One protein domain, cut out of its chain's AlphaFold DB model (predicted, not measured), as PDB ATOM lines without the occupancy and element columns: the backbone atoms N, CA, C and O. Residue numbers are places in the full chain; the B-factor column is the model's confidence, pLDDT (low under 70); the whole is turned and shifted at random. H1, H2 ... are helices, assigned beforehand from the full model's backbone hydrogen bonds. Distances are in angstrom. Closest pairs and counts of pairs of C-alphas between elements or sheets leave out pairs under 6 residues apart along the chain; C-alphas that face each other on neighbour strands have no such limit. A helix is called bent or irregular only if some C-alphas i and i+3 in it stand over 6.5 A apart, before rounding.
ATOM      1  N   LEU A 404      97.249  -5.712  11.061       85.56
ATOM      2  CA  LEU A 404      97.335  -5.864  12.511       85.56
ATOM      3  C   LEU A 404      98.018  -4.655  13.165       85.56
ATOM      4  O   LEU A 404      97.542  -4.139  14.175       85.56
ATOM      5  N   GLN A 405      99.110  -4.177  12.562       87.12
ATOM      6  CA  GLN A 405      99.807  -2.984  13.026       87.12
ATOM      7  C   GLN A 405      98.889  -1.761  12.967       87.12
ATOM      8  O   GLN A 405      98.815  -1.018  13.939       87.12
ATOM      9  N   ARG A 406      98.160  -1.571  11.864       88.56
ATOM     10  CA  ARG A 406      97.232  -0.447  11.702       88.56
ATOM     11  C   ARG A 406      96.068  -0.523  12.693       88.56
ATOM     12  O   ARG A 406      95.719   0.488  13.299       88.56
ATOM     13  N   LEU A 407      95.496  -1.711  12.899       90.38
ATOM     14  CA  LEU A 407      94.411  -1.924  13.859       90.38
ATOM     15  C   LEU A 407      94.837  -1.518  15.274       90.38
ATOM     16  O   LEU A 407      94.130  -0.764  15.935       90.38
ATOM     17  N   LEU A 408      96.006  -1.972  15.727       89.31
ATOM     18  CA  LEU A 408      96.470  -1.693  17.084       89.31
ATOM     19  C   LEU A 408      97.056  -0.279  17.217       89.31
ATOM     20  O   LEU A 408      96.594   0.503  18.043       89.31
ATOM     21  N   LEU A 409      98.047   0.074  16.396       89.31
ATOM     22  CA  LEU A 409      98.824   1.306  16.570       89.31
ATOM     23  C   LEU A 409      98.100   2.567  16.100       89.31
ATOM     24  O   LEU A 409      98.350   3.630  16.654       89.31
ATOM     25  N   VAL A 410      97.222   2.476  15.097       90.75
ATOM     26  CA  VAL A 410      96.467   3.640  14.604       90.75
ATOM     27  C   VAL A 410      95.088   3.663  15.235       90.75
ATOM     28  O   VAL A 410      94.770   4.580  15.992       90.75
ATOM     29  N   HIS A 411      94.273   2.640  14.964       91.38
ATOM     30  CA  HIS A 411      92.887   2.632  15.424       91.38
ATOM     31  C   HIS A 411      92.787   2.463  16.940       91.38
ATOM     32  O   HIS A 411      92.000   3.175  17.557       91.38
ATOM     33  N   GLY A 412      93.619   1.618  17.557       91.31
ATOM     34  CA  GLY A 412      93.693   1.492  19.015       91.31
ATOM     35  C   GLY A 412      94.145   2.786  19.699       91.31
ATOM     36  O   GLY A 412      93.495   3.241  20.640       91.31
ATOM     37  N   HIS A 413      95.195   3.438  19.184       90.94
ATOM     38  CA  HIS A 413      95.682   4.733  19.690       90.94
ATOM     39  C   HIS A 413      94.607   5.824  19.605       90.94
ATOM     40  O   HIS A 413      94.312   6.497  20.592       90.94
ATOM     41  N   GLN A 414      93.992   5.985  18.429       90.62
ATOM     42  CA  GLN A 414      92.941   6.976  18.203       90.62
ATOM     43  C   GLN A 414      91.685   6.672  19.025       90.62
ATOM     44  O   GLN A 414      91.098   7.590  19.586       90.62
ATOM     45  N   ALA A 415      91.251   5.412  19.115       91.75
ATOM     46  CA  ALA A 415      90.090   5.030  19.918       91.75
ATOM     47  C   ALA A 415      90.312   5.328  21.404       91.75
ATOM     48  O   ALA A 415      89.442   5.935  22.023       91.75
ATOM     49  N   ASN A 416      91.483   4.981  21.947       90.31
ATOM     50  CA  ASN A 416      91.807   5.259  23.343       90.31
ATOM     51  C   ASN A 416      91.785   6.771  23.628       90.31
ATOM     52  O   ASN A 416      91.068   7.228  24.513       90.31
ATOM     53  N   TYR A 417      92.467   7.567  22.798       90.69
ATOM     54  CA  TYR A 417      92.478   9.027  22.931       90.69
ATOM     55  C   TYR A 417      91.072   9.645  22.835       90.69
ATOM     56  O   TYR A 417      90.687  10.460  23.675       90.69
ATOM     57  N   ARG A 418      90.282   9.222  21.837       92.31
ATOM     58  CA  ARG A 418      88.909   9.701  21.622       92.31
ATOM     59  C   ARG A 418      88.018   9.402  22.820       92.31
ATOM     60  O   ARG A 418      87.329  10.302  23.292       92.31
ATOM     61  N   ILE A 419      88.057   8.175  23.339       91.31
ATOM     62  CA  ILE A 419      87.243   7.768  24.490       91.31
ATOM     63  C   ILE A 419      87.666   8.537  25.746       91.31
ATOM     64  O   ILE A 419      86.801   9.094  26.417       91.31
ATOM     65  N   CYS A 420      88.969   8.641  26.035       91.25
ATOM     66  CA  CYS A 420      89.471   9.360  27.209       91.25
ATOM     67  C   CYS A 420      89.037  10.830  27.225       91.25
ATOM     68  O   CYS A 420      88.488  11.300  28.221       91.25
ATOM     69  N   ILE A 421      89.237  11.562  26.124       90.75
ATOM     70  CA  ILE A 421      88.873  12.984  26.089       90.75
ATOM     71  C   ILE A 421      87.362  13.166  26.076       90.75
ATOM     72  O   ILE A 421      86.857  14.023  26.795       90.75
ATOM     73  N   THR A 422      86.624  12.342  25.332       92.12
ATOM     74  CA  THR A 422      85.156  12.419  25.321       92.12
ATOM     75  C   THR A 422      84.580  12.169  26.710       92.12
ATOM     76  O   THR A 422      83.690  12.899  27.139       92.12
ATOM     77  N   MET A 423      85.124  11.195  27.447       91.50
ATOM     78  CA  MET A 423      84.730  10.919  28.828       91.50
ATOM     79  C   MET A 423      85.064  12.093  29.753       91.50
ATOM     80  O   MET A 423      84.217  12.503  30.542       91.50
ATOM     81  N   ASN A 424      86.252  12.690  29.620       91.44
ATOM     82  CA  ASN A 424      86.637  13.869  30.399       91.44
ATOM     83  C   ASN A 424      85.743  15.082  30.101       91.44
ATOM     84  O   ASN A 424      85.334  15.778  31.027       91.44
ATOM     85  N   LEU A 425      85.382  15.314  28.834       91.00
ATOM     86  CA  LEU A 425      84.440  16.364  28.437       91.00
ATOM     87  C   LEU A 425      83.034  16.097  28.989       91.00
ATOM     88  O   LEU A 425      82.376  17.015  29.481       91.00
ATOM     89  N   PHE A 426      82.586  14.838  28.960       90.31
ATOM     90  CA  PHE A 426      81.301  14.434  29.526       90.31
ATOM     91  C   PHE A 426      81.278  14.566  31.055       90.31
ATOM     92  O   PHE A 426      80.265  14.946  31.636       90.31
ATOM     93  N   TYR A 427      82.393  14.294  31.729       91.75
ATOM     94  CA  TYR A 427      82.509  14.516  33.164       91.75
ATOM     95  C   TYR A 427      82.505  16.012  33.490       91.75
ATOM     96  O   TYR A 427      81.718  16.460  34.323       91.75
ATOM     97  N   TYR A 428      83.312  16.797  32.772       91.56
ATOM     98  CA  TYR A 428      83.395  18.247  32.931       91.56
ATOM     99  C   TYR A 428      82.025  18.917  32.776       91.56
ATOM    100  O   TYR A 428      81.607  19.640  33.678       91.56
ATOM    101  N   LYS A 429      81.274  18.615  31.702       89.31
ATOM    102  CA  LYS A 429      79.944  19.218  31.491       89.31
ATOM    103  C   LYS A 429      78.985  18.915  32.647       89.31
ATOM    104  O   LYS A 429      78.261  19.802  33.091       89.31
ATOM    105  N   CYS A 430      78.987  17.677  33.147       88.38
ATOM    106  CA  CYS A 430      78.088  17.255  34.216       88.38
ATOM    107  C   CYS A 430      78.461  17.932  35.538       88.38
ATOM    108  O   CYS A 430      77.583  18.442  36.228       88.38
ATOM    109  N   VAL A 431      79.757  17.995  35.861       92.25
ATOM    110  CA  VAL A 431      80.245  18.655  37.076       92.25
ATOM    111  C   VAL A 431      79.951  20.149  37.035       92.25
ATOM    112  O   VAL A 431      79.321  20.641  37.959       92.25
ATOM    113  N   THR A 432      80.311  20.868  35.968       90.00
ATOM    114  CA  THR A 432      80.059  22.317  35.865       90.00
ATOM    115  C   THR A 432      78.575  22.652  36.018       90.00
ATOM    116  O   THR A 432      78.212  23.601  36.722       90.00
ATOM    117  N   PHE A 433      77.704  21.850  35.404       87.62
ATOM    118  CA  PHE A 433      76.264  22.041  35.501       87.62
ATOM    119  C   PHE A 433      75.746  21.818  36.932       87.62
ATOM    120  O   PHE A 433      75.059  22.681  37.480       87.62
ATOM    121  N   VAL A 434      76.139  20.717  37.580       88.00
ATOM    122  CA  VAL A 434      75.752  20.418  38.972       88.00
ATOM    123  C   VAL A 434      76.347  21.433  39.953       88.00
ATOM    124  O   VAL A 434      75.649  21.890  40.854       88.00
ATOM    125  N   THR A 435      77.599  21.859  39.774       90.81
ATOM    126  CA  THR A 435      78.237  22.881  40.619       90.81
ATOM    127  C   THR A 435      77.450  24.188  40.600       90.81
ATOM    128  O   THR A 435      77.261  24.799  41.649       90.81
ATOM    129  N   THR A 436      76.917  24.590  39.444       88.38
ATOM    130  CA  THR A 436      76.073  25.791  39.338       88.38
ATOM    131  C   THR A 436      74.790  25.654  40.170       88.38
ATOM    132  O   THR A 436      74.390  26.595  40.855       88.38
ATOM    133  N   GLN A 437      74.171  24.468  40.182       85.81
ATOM    134  CA  GLN A 437      72.993  24.185  41.012       85.81
ATOM    135  C   GLN A 437      73.322  24.181  42.508       85.81
ATOM    136  O   GLN A 437      72.563  24.730  43.308       85.81
ATOM    137  N   VAL A 438      74.470  23.615  42.888       89.12
ATOM    138  CA  VAL A 438      74.953  23.610  44.275       89.12
ATOM    139  C   VAL A 438      75.173  25.042  44.767       89.12
ATOM    140  O   VAL A 438      74.679  25.402  45.832       89.12
ATOM    141  N   LEU A 439      75.836  25.888  43.973       89.81
ATOM    142  CA  LEU A 439      76.049  27.301  44.308       89.81
ATOM    143  C   LEU A 439      74.730  28.065  44.470       89.81
ATOM    144  O   LEU A 439      74.582  28.837  45.416       89.81
ATOM    145  N   TYR A 440      73.748  27.818  43.601       88.94
ATOM    146  CA  TYR A 440      72.423  28.418  43.756       88.94
ATOM    147  C   TYR A 440      71.708  27.941  45.024       88.94
ATOM    148  O   TYR A 440      71.091  28.742  45.718       88.94
ATOM    149  N   THR A 441      71.836  26.659  45.364       88.12
ATOM    150  CA  THR A 441      71.247  26.087  46.585       88.12
ATOM    151  C   THR A 441      71.779  26.775  47.843       88.12
ATOM    152  O   THR A 441      71.018  27.024  48.777       88.12
ATOM    153  N   PHE A 442      73.068  27.133  47.863       90.31
ATOM    154  CA  PHE A 442      73.640  27.934  48.948       90.31
ATOM    155  C   PHE A 442      73.012  29.332  49.023       90.31
ATOM    156  O   PHE A 442      72.666  29.782  50.114       90.31
ATOM    157  N   TYR A 443      72.824  30.003  47.882       88.06
ATOM    158  CA  TYR A 443      72.185  31.322  47.835       88.06
ATOM    159  C   TYR A 443      70.710  31.275  48.262       88.06
ATOM    160  O   TYR A 443      70.230  32.175  48.946       88.06
ATOM    161  N   SER A 444      69.992  30.208  47.909       88.56
ATOM    162  CA  SER A 444      68.569  30.047  48.213       88.56
ATOM    163  C   SER A 444      68.288  29.516  49.627       88.56
ATOM    164  O   SER A 444      67.135  29.214  49.941       88.56
ATOM    165  N   GLY A 445      69.314  29.369  50.474       90.19
ATOM    166  CA  GLY A 445      69.176  28.878  51.847       90.19
ATOM    167  C   GLY A 445      68.762  27.407  51.940       90.19
ATOM    168  O   GLY A 445      68.012  27.044  52.838       90.19
ATOM    169  N   PHE A 446      69.210  26.561  51.004       88.69
ATOM    170  CA  PHE A 446      68.848  25.137  50.919       88.69
ATOM    171  C   PHE A 446      67.350  24.859  50.721       88.69
ATOM    172  O   PHE A 446      66.874  23.760  50.990       88.69
ATOM    173  N   SER A 447      66.606  25.821  50.169       88.25
ATOM    174  CA  SER A 447      65.169  25.694  49.880       88.25
ATOM    175  C   SER A 447      64.802  24.683  48.780       88.25
ATOM    176  O   SER A 447      63.621  24.492  48.507       88.25
ATOM    177  N   ALA A 448      65.793  24.046  48.137       78.00
ATOM    178  CA  ALA A 448      65.634  23.063  47.057       78.00
ATOM    179  C   ALA A 448      64.813  23.548  45.840       78.00
ATOM    180  O   ALA A 448      64.286  22.741  45.073       78.00
ATOM    181  N   VAL A 449      64.728  24.865  45.626       82.12
ATOM    182  CA  VAL A 449      64.074  25.443  44.447       82.12
ATOM    183  C   VAL A 449      64.914  25.153  43.200       82.12
ATOM    184  O   VAL A 449      66.093  25.501  43.133       82.12
ATOM    185  N   SER A 450      64.301  24.521  42.197       78.56
ATOM    186  CA  SER A 450      64.936  24.220  40.912       78.56
ATOM    187  C   SER A 450      65.318  25.500  40.168       78.56
ATOM    188  O   SER A 450      64.456  26.326  39.872       78.56
ATOM    189  N   THR A 451      66.592  25.640  39.797       80.06
ATOM    190  CA  THR A 451      67.065  26.757  38.960       80.06
ATOM    191  C   THR A 451      66.556  26.705  37.528       80.06
ATOM    192  O   THR A 451      66.356  27.742  36.905       80.06
ATOM    193  N   PHE A 452      66.381  25.497  36.997       82.62
ATOM    194  CA  PHE A 452      65.993  25.253  35.616       82.62
ATOM    195  C   PHE A 452      64.724  24.415  35.576       82.62
ATOM    196  O   PHE A 452      64.544  23.505  36.386       82.62
ATOM    197  N   GLU A 453      63.882  24.685  34.586       85.06
ATOM    198  CA  GLU A 453      62.746  23.832  34.272       85.06
ATOM    199  C   GLU A 453      63.225  22.431  33.854       85.06
ATOM    200  O   GLU A 453      64.253  22.274  33.186       85.06
ATOM    201  N   THR A 454      62.462  21.400  34.218       84.62
ATOM    202  CA  THR A 454      62.783  19.984  33.969       84.62
ATOM    203  C   THR A 454      63.078  19.694  32.494       84.62
ATOM    204  O   THR A 454      63.956  18.888  32.166       84.62
ATOM    205  N   VAL A 455      62.385  20.388  31.586       87.19
ATOM    206  CA  VAL A 455      62.588  20.278  30.135       87.19
ATOM    207  C   VAL A 455      63.966  20.808  29.737       87.19
ATOM    208  O   VAL A 455      64.701  20.135  29.017       87.19
ATOM    209  N   LEU A 456      64.364  21.970  30.257       84.88
ATOM    210  CA  LEU A 456      65.651  22.590  29.946       84.88
ATOM    211  C   LEU A 456      66.824  21.785  30.526       84.88
ATOM    212  O   LEU A 456      67.832  21.597  29.845       84.88
ATOM    213  N   PHE A 457      66.661  21.220  31.727       83.50
ATOM    214  CA  PHE A 457      67.607  20.252  32.301       83.50
ATOM    215  C   PHE A 457      67.799  19.030  31.386       83.50
ATOM    216  O   PHE A 457      68.925  18.588  31.136       83.50
ATOM    217  N   SER A 458      66.695  18.499  30.855       84.38
ATOM    218  CA  SER A 458      66.705  17.325  29.978       84.38
ATOM    219  C   SER A 458      67.362  17.630  28.629       84.38
ATOM    220  O   SER A 458      68.197  16.858  28.163       84.38
ATOM    221  N   ILE A 459      67.064  18.786  28.032       86.56
ATOM    222  CA  ILE A 459      67.665  19.242  26.770       86.56
ATOM    223  C   ILE A 459      69.175  19.468  26.923       86.56
ATOM    224  O   ILE A 459      69.953  19.029  26.074       86.56
ATOM    225  N   TYR A 460      69.612  20.096  28.021       83.75
ATOM    226  CA  TYR A 460      71.033  20.330  28.276       83.75
ATOM    227  C   TYR A 460      71.824  19.017  28.288       83.75
ATOM    228  O   TYR A 460      72.850  18.908  27.612       83.75
ATOM    229  N   ASN A 461      71.330  18.006  29.009       78.88
ATOM    230  CA  ASN A 461      72.024  16.731  29.174       78.88
ATOM    231  C   ASN A 461      71.857  15.768  27.998       78.88
ATOM    232  O   ASN A 461      72.797  15.030  27.710       78.88
ATOM    233  N   LEU A 462      70.706  15.744  27.325       80.81
ATOM    234  CA  LEU A 462      70.426  14.757  26.283       80.81
ATOM    235  C   LEU A 462      70.925  15.204  24.904       80.81
ATOM    236  O   LEU A 462      71.507  14.402  24.181       80.81
ATOM    237  N   THR A 463      70.707  16.468  24.529       77.12
ATOM    238  CA  THR A 463      70.851  16.893  23.129       77.12
ATOM    239  C   THR A 463      72.023  17.839  22.924       77.12
ATOM    240  O   THR A 463      72.982  17.472  22.252       77.12
ATOM    241  N   VAL A 464      72.002  19.034  23.513       75.75
ATOM    242  CA  VAL A 464      72.914  20.116  23.097       75.75
ATOM    243  C   VAL A 464      74.367  19.822  23.466       75.75
ATOM    244  O   VAL A 464      75.254  19.905  22.618       75.75
ATOM    245  N   THR A 465      74.631  19.437  24.717       84.19
ATOM    246  CA  THR A 465      76.015  19.229  25.175       84.19
ATOM    247  C   THR A 465      76.544  17.836  24.848       84.19
ATOM    248  O   THR A 465      77.704  17.687  24.470       84.19
ATOM    249  N   SER A 466      75.696  16.810  24.928       86.94
ATOM    250  CA  SER A 466      76.110  15.424  24.684       86.94
ATOM    251  C   SER A 466      76.359  15.132  23.205       86.94
ATOM    252  O   SER A 466      77.314  14.423  22.895       86.94
ATOM    253  N   LEU A 467      75.579  15.718  22.285       88.12
ATOM    254  CA  LEU A 467      75.814  15.551  20.847       88.12
ATOM    255  C   LEU A 467      77.180  16.110  20.436       88.12
ATOM    256  O   LEU A 467      77.910  15.452  19.700       88.12
ATOM    257  N   MET A 468      77.557  17.285  20.949       87.75
ATOM    258  CA  MET A 468      78.862  17.889  20.658       87.75
ATOM    259  C   MET A 468      80.019  17.038  21.193       87.75
ATOM    260  O   MET A 468      80.991  16.814  20.472       87.75
ATOM    261  N   CYS A 469      79.898  16.489  22.409       89.88
ATOM    262  CA  CYS A 469      80.891  15.557  22.951       89.88
ATOM    263  C   CYS A 469      81.029  14.289  22.090       89.88
ATOM    264  O   CYS A 469      82.145  13.839  21.843       89.88
ATOM    265  N   ILE A 470      79.918  13.727  21.603       89.31
ATOM    266  CA  ILE A 470      79.930  12.530  20.748       89.31
ATOM    267  C   ILE A 470      80.558  12.833  19.384       89.31
ATOM    268  O   ILE A 470      81.391  12.062  18.914       89.31
ATOM    269  N   LEU A 471      80.192  13.952  18.750       91.12
ATOM    270  CA  LEU A 471      80.761  14.351  17.461       91.12
ATOM    271  C   LEU A 471      82.273  14.555  17.563       91.12
ATOM    272  O   LEU A 471      83.013  14.040  16.724       91.12
ATOM    273  N   PHE A 472      82.731  15.218  18.628       90.00
ATOM    274  CA  PHE A 472      84.151  15.300  18.946       90.00
ATOM    275  C   PHE A 472      84.759  13.892  19.070       90.00
ATOM    276  O   PHE A 472      85.684  13.548  18.343       90.00
ATOM    277  N   GLY A 473      84.173  13.019  19.892       90.62
ATOM    278  CA  GLY A 473      84.661  11.654  20.096       90.62
ATOM    279  C   GLY A 473      84.687  10.758  18.856       90.62
ATOM    280  O   GLY A 473      85.466   9.810  18.814       90.62
ATOM    281  N   ILE A 474      83.875  11.021  17.833       91.06
ATOM    282  CA  ILE A 474      83.869  10.236  16.590       91.06
ATOM    283  C   ILE A 474      84.925  10.757  15.613       91.06
ATOM    284  O   ILE A 474      85.697   9.961  15.063       91.06
ATOM    285  N   PHE A 475      84.966  12.072  15.396       91.50
ATOM    286  CA  PHE A 475      85.744  12.683  14.315       91.50
ATOM    287  C   PHE A 475      87.135  13.166  14.728       91.50
ATOM    288  O   PHE A 475      87.966  13.398  13.850       91.50
ATOM    289  N   GLU A 476      87.414  13.279  16.028       90.50
ATOM    290  CA  GLU A 476      88.688  13.791  16.526       90.50
ATOM    291  C   GLU A 476      89.879  12.943  16.054       90.50
ATOM    292  O   GLU A 476      89.905  11.714  16.182       90.50
ATOM    293  N   ARG A 477      90.901  13.621  15.523       89.06
ATOM    294  CA  ARG A 477      92.156  13.021  15.056       89.06
ATOM    295  C   ARG A 477      93.335  13.914  15.427       89.06
ATOM    296  O   ARG A 477      93.843  14.659  14.597       89.06
ATOM    297  N   HIS A 478      93.824  13.766  16.653       88.75
ATOM    298  CA  HIS A 478      94.977  14.537  17.131       88.75
ATOM    299  C   HIS A 478      96.292  14.248  16.377       88.75
ATOM    300  O   HIS A 478      97.175  15.101  16.337       88.75
ATOM    301  N   LEU A 479      96.452  13.052  15.795       90.56
ATOM    302  CA  LEU A 479      97.618  12.670  14.990       90.56
ATOM    303  C   LEU A 479      97.184  11.944  13.705       90.56
ATOM    304  O   LEU A 479      96.290  11.091  13.764       90.56
ATOM    305  N   PRO A 480      97.828  12.233  12.556       90.50
ATOM    306  CA  PRO A 480      97.544  11.550  11.300       90.50
ATOM    307  C   PRO A 480      98.060  10.105  11.312       90.50
ATOM    308  O   PRO A 480      99.099   9.797  11.906       90.50
ATOM    309  N   ASP A 481      97.358   9.231  10.586       89.19
ATOM    310  CA  ASP A 481      97.631   7.790  10.501       89.19
ATOM    311  C   ASP A 481      99.083   7.474  10.091       89.19
ATOM    312  O   ASP A 481      99.690   6.539  10.616       89.19
ATOM    313  N   ASP A 482      99.662   8.273   9.189       87.31
ATOM    314  CA  ASP A 482     101.033   8.095   8.695       87.31
ATOM    315  C   ASP A 482     102.076   8.236   9.814       87.31
ATOM    316  O   ASP A 482     103.029   7.459   9.881       87.31
ATOM    317  N   ILE A 483     101.883   9.199  10.724       89.75
ATOM    318  CA  ILE A 483     102.810   9.449  11.837       89.75
ATOM    319  C   ILE A 483     102.710   8.329  12.873       89.75
ATOM    320  O   ILE A 483     103.738   7.894  13.392       89.75
ATOM    321  N   LEU A 484     101.496   7.845  13.153       88.31
ATOM    322  CA  LEU A 484     101.262   6.746  14.094       88.31
ATOM    323  C   LEU A 484     101.852   5.425  13.584       88.31
ATOM    324  O   LEU A 484     102.475   4.694  14.351       88.31
ATOM    325  N   ASN A 485     101.729   5.148  12.284       85.88
ATOM    326  CA  ASN A 485     102.337   3.968  11.672       85.88
ATOM    327  C   ASN A 485     103.869   4.050  11.620       85.88
ATOM    328  O   ASN A 485     104.532   3.045  11.875       85.88
ATOM    329  N   ALA A 486     104.429   5.221  11.300       87.38
ATOM    330  CA  ALA A 486     105.876   5.418  11.211       87.38
ATOM    331  C   ALA A 486     106.573   5.408  12.582       87.38
ATOM    332  O   ALA A 486     107.743   5.039  12.673       87.38
ATOM    333  N   ASN A 487     105.864   5.788  13.652       89.25
ATOM    334  CA  ASN A 487     106.419   5.922  14.997       89.25
ATOM    335  C   ASN A 487     105.681   5.045  16.029       89.25
ATOM    336  O   ASN A 487     104.967   5.577  16.885       89.25
ATOM    337  N   PRO A 488     105.902   3.712  16.039       86.62
ATOM    338  CA  PRO A 488     105.223   2.793  16.959       86.62
ATOM    339  C   PRO A 488     105.369   3.146  18.443       86.62
ATOM    340  O   PRO A 488     104.463   2.907  19.238       86.62
ATOM    341  N   TYR A 489     106.483   3.776  18.833       86.81
ATOM    342  CA  TYR A 489     106.738   4.180  20.220       86.81
ATOM    343  C   TYR A 489     105.704   5.171  20.785       86.81
ATOM    344  O   TYR A 489     105.659   5.354  22.006       86.81
ATOM    345  N   LEU A 490     104.917   5.842  19.931       88.44
ATOM    346  CA  LEU A 490     103.853   6.758  20.349       88.44
ATOM    347  C   LEU A 490     102.722   6.030  21.075       88.44
ATOM    348  O   LEU A 490     102.172   6.593  22.018       88.44
ATOM    349  N   TYR A 491     102.463   4.767  20.729       87.38
ATOM    350  CA  TYR A 491     101.443   3.941  21.379       87.38
ATOM    351  C   TYR A 491     101.673   3.823  22.894       87.38
ATOM    352  O   TYR A 491     100.743   3.881  23.693       87.38
ATOM    353  N   ARG A 492     102.944   3.772  23.314       83.19
ATOM    354  CA  ARG A 492     103.327   3.731  24.732       83.19
ATOM    355  C   ARG A 492     102.965   5.012  25.493       83.19
ATOM    356  O   ARG A 492     102.815   4.968  26.707       83.19
ATOM    357  N   LYS A 493     102.877   6.160  24.816       79.31
ATOM    358  CA  LYS A 493     102.630   7.457  25.465       79.31
ATOM    359  C   LYS A 493     101.152   7.734  25.747       79.31
ATOM    360  O   LYS A 493     100.871   8.694  26.447       79.31
ATOM    361  N   VAL A 494     100.229   6.928  25.218       72.12
ATOM    362  CA  VAL A 494      98.778   7.168  25.348       72.12
ATOM    363  C   VAL A 494      98.250   6.852  26.748       72.12
ATOM    364  O   VAL A 494      97.193   7.336  27.120       72.12
TER     365      VAL A 494
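Overview. This is residues 404 to 494 of the 496 residues of the protein "P-type phospholipid transporter" of Schistosoma rodhaini (UniProt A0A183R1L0). What shape? Long helix H1 makes a rod, with H2 folded back beside it and short H3 and H4 near its beginning. What parts? The printed part has 91 residues with four named helices, all helix; it is extended, radius of gyration of the C-alphas 19.2 A, spans 59 by 23 by 16 A.

Arrangement. What touches? H1, residues 404 to 443, touches H2b, residues 465 to 475; the closest C-alphas, of Arg 418 and Gly 473, are 4.9 A apart. H1 also touches H3, residues 481 to 486, and H4, residues 488 to 494. What of backbones? H2, residues 454 to 475, assigned one helix by hydrogen bonds, is bent: C-alphas 462 and 465 are 7.2 A apart. H4 has 0 of 3 O i to N i+4 pairs within hydrogen-bond range, 4 of 4 O i to N i+3.

Along the chain. Where does H1 begin? C-alpha 404 is at (97.335, -5.864, 12.511); H1 spans 57.1 A. Where does H4 end? C-alpha 494 is at (98.778, 7.168, 25.348).

Size, cuts and confidence. Any cut? The printed part has no cut. Low pLDDT? No printed residue is under 70.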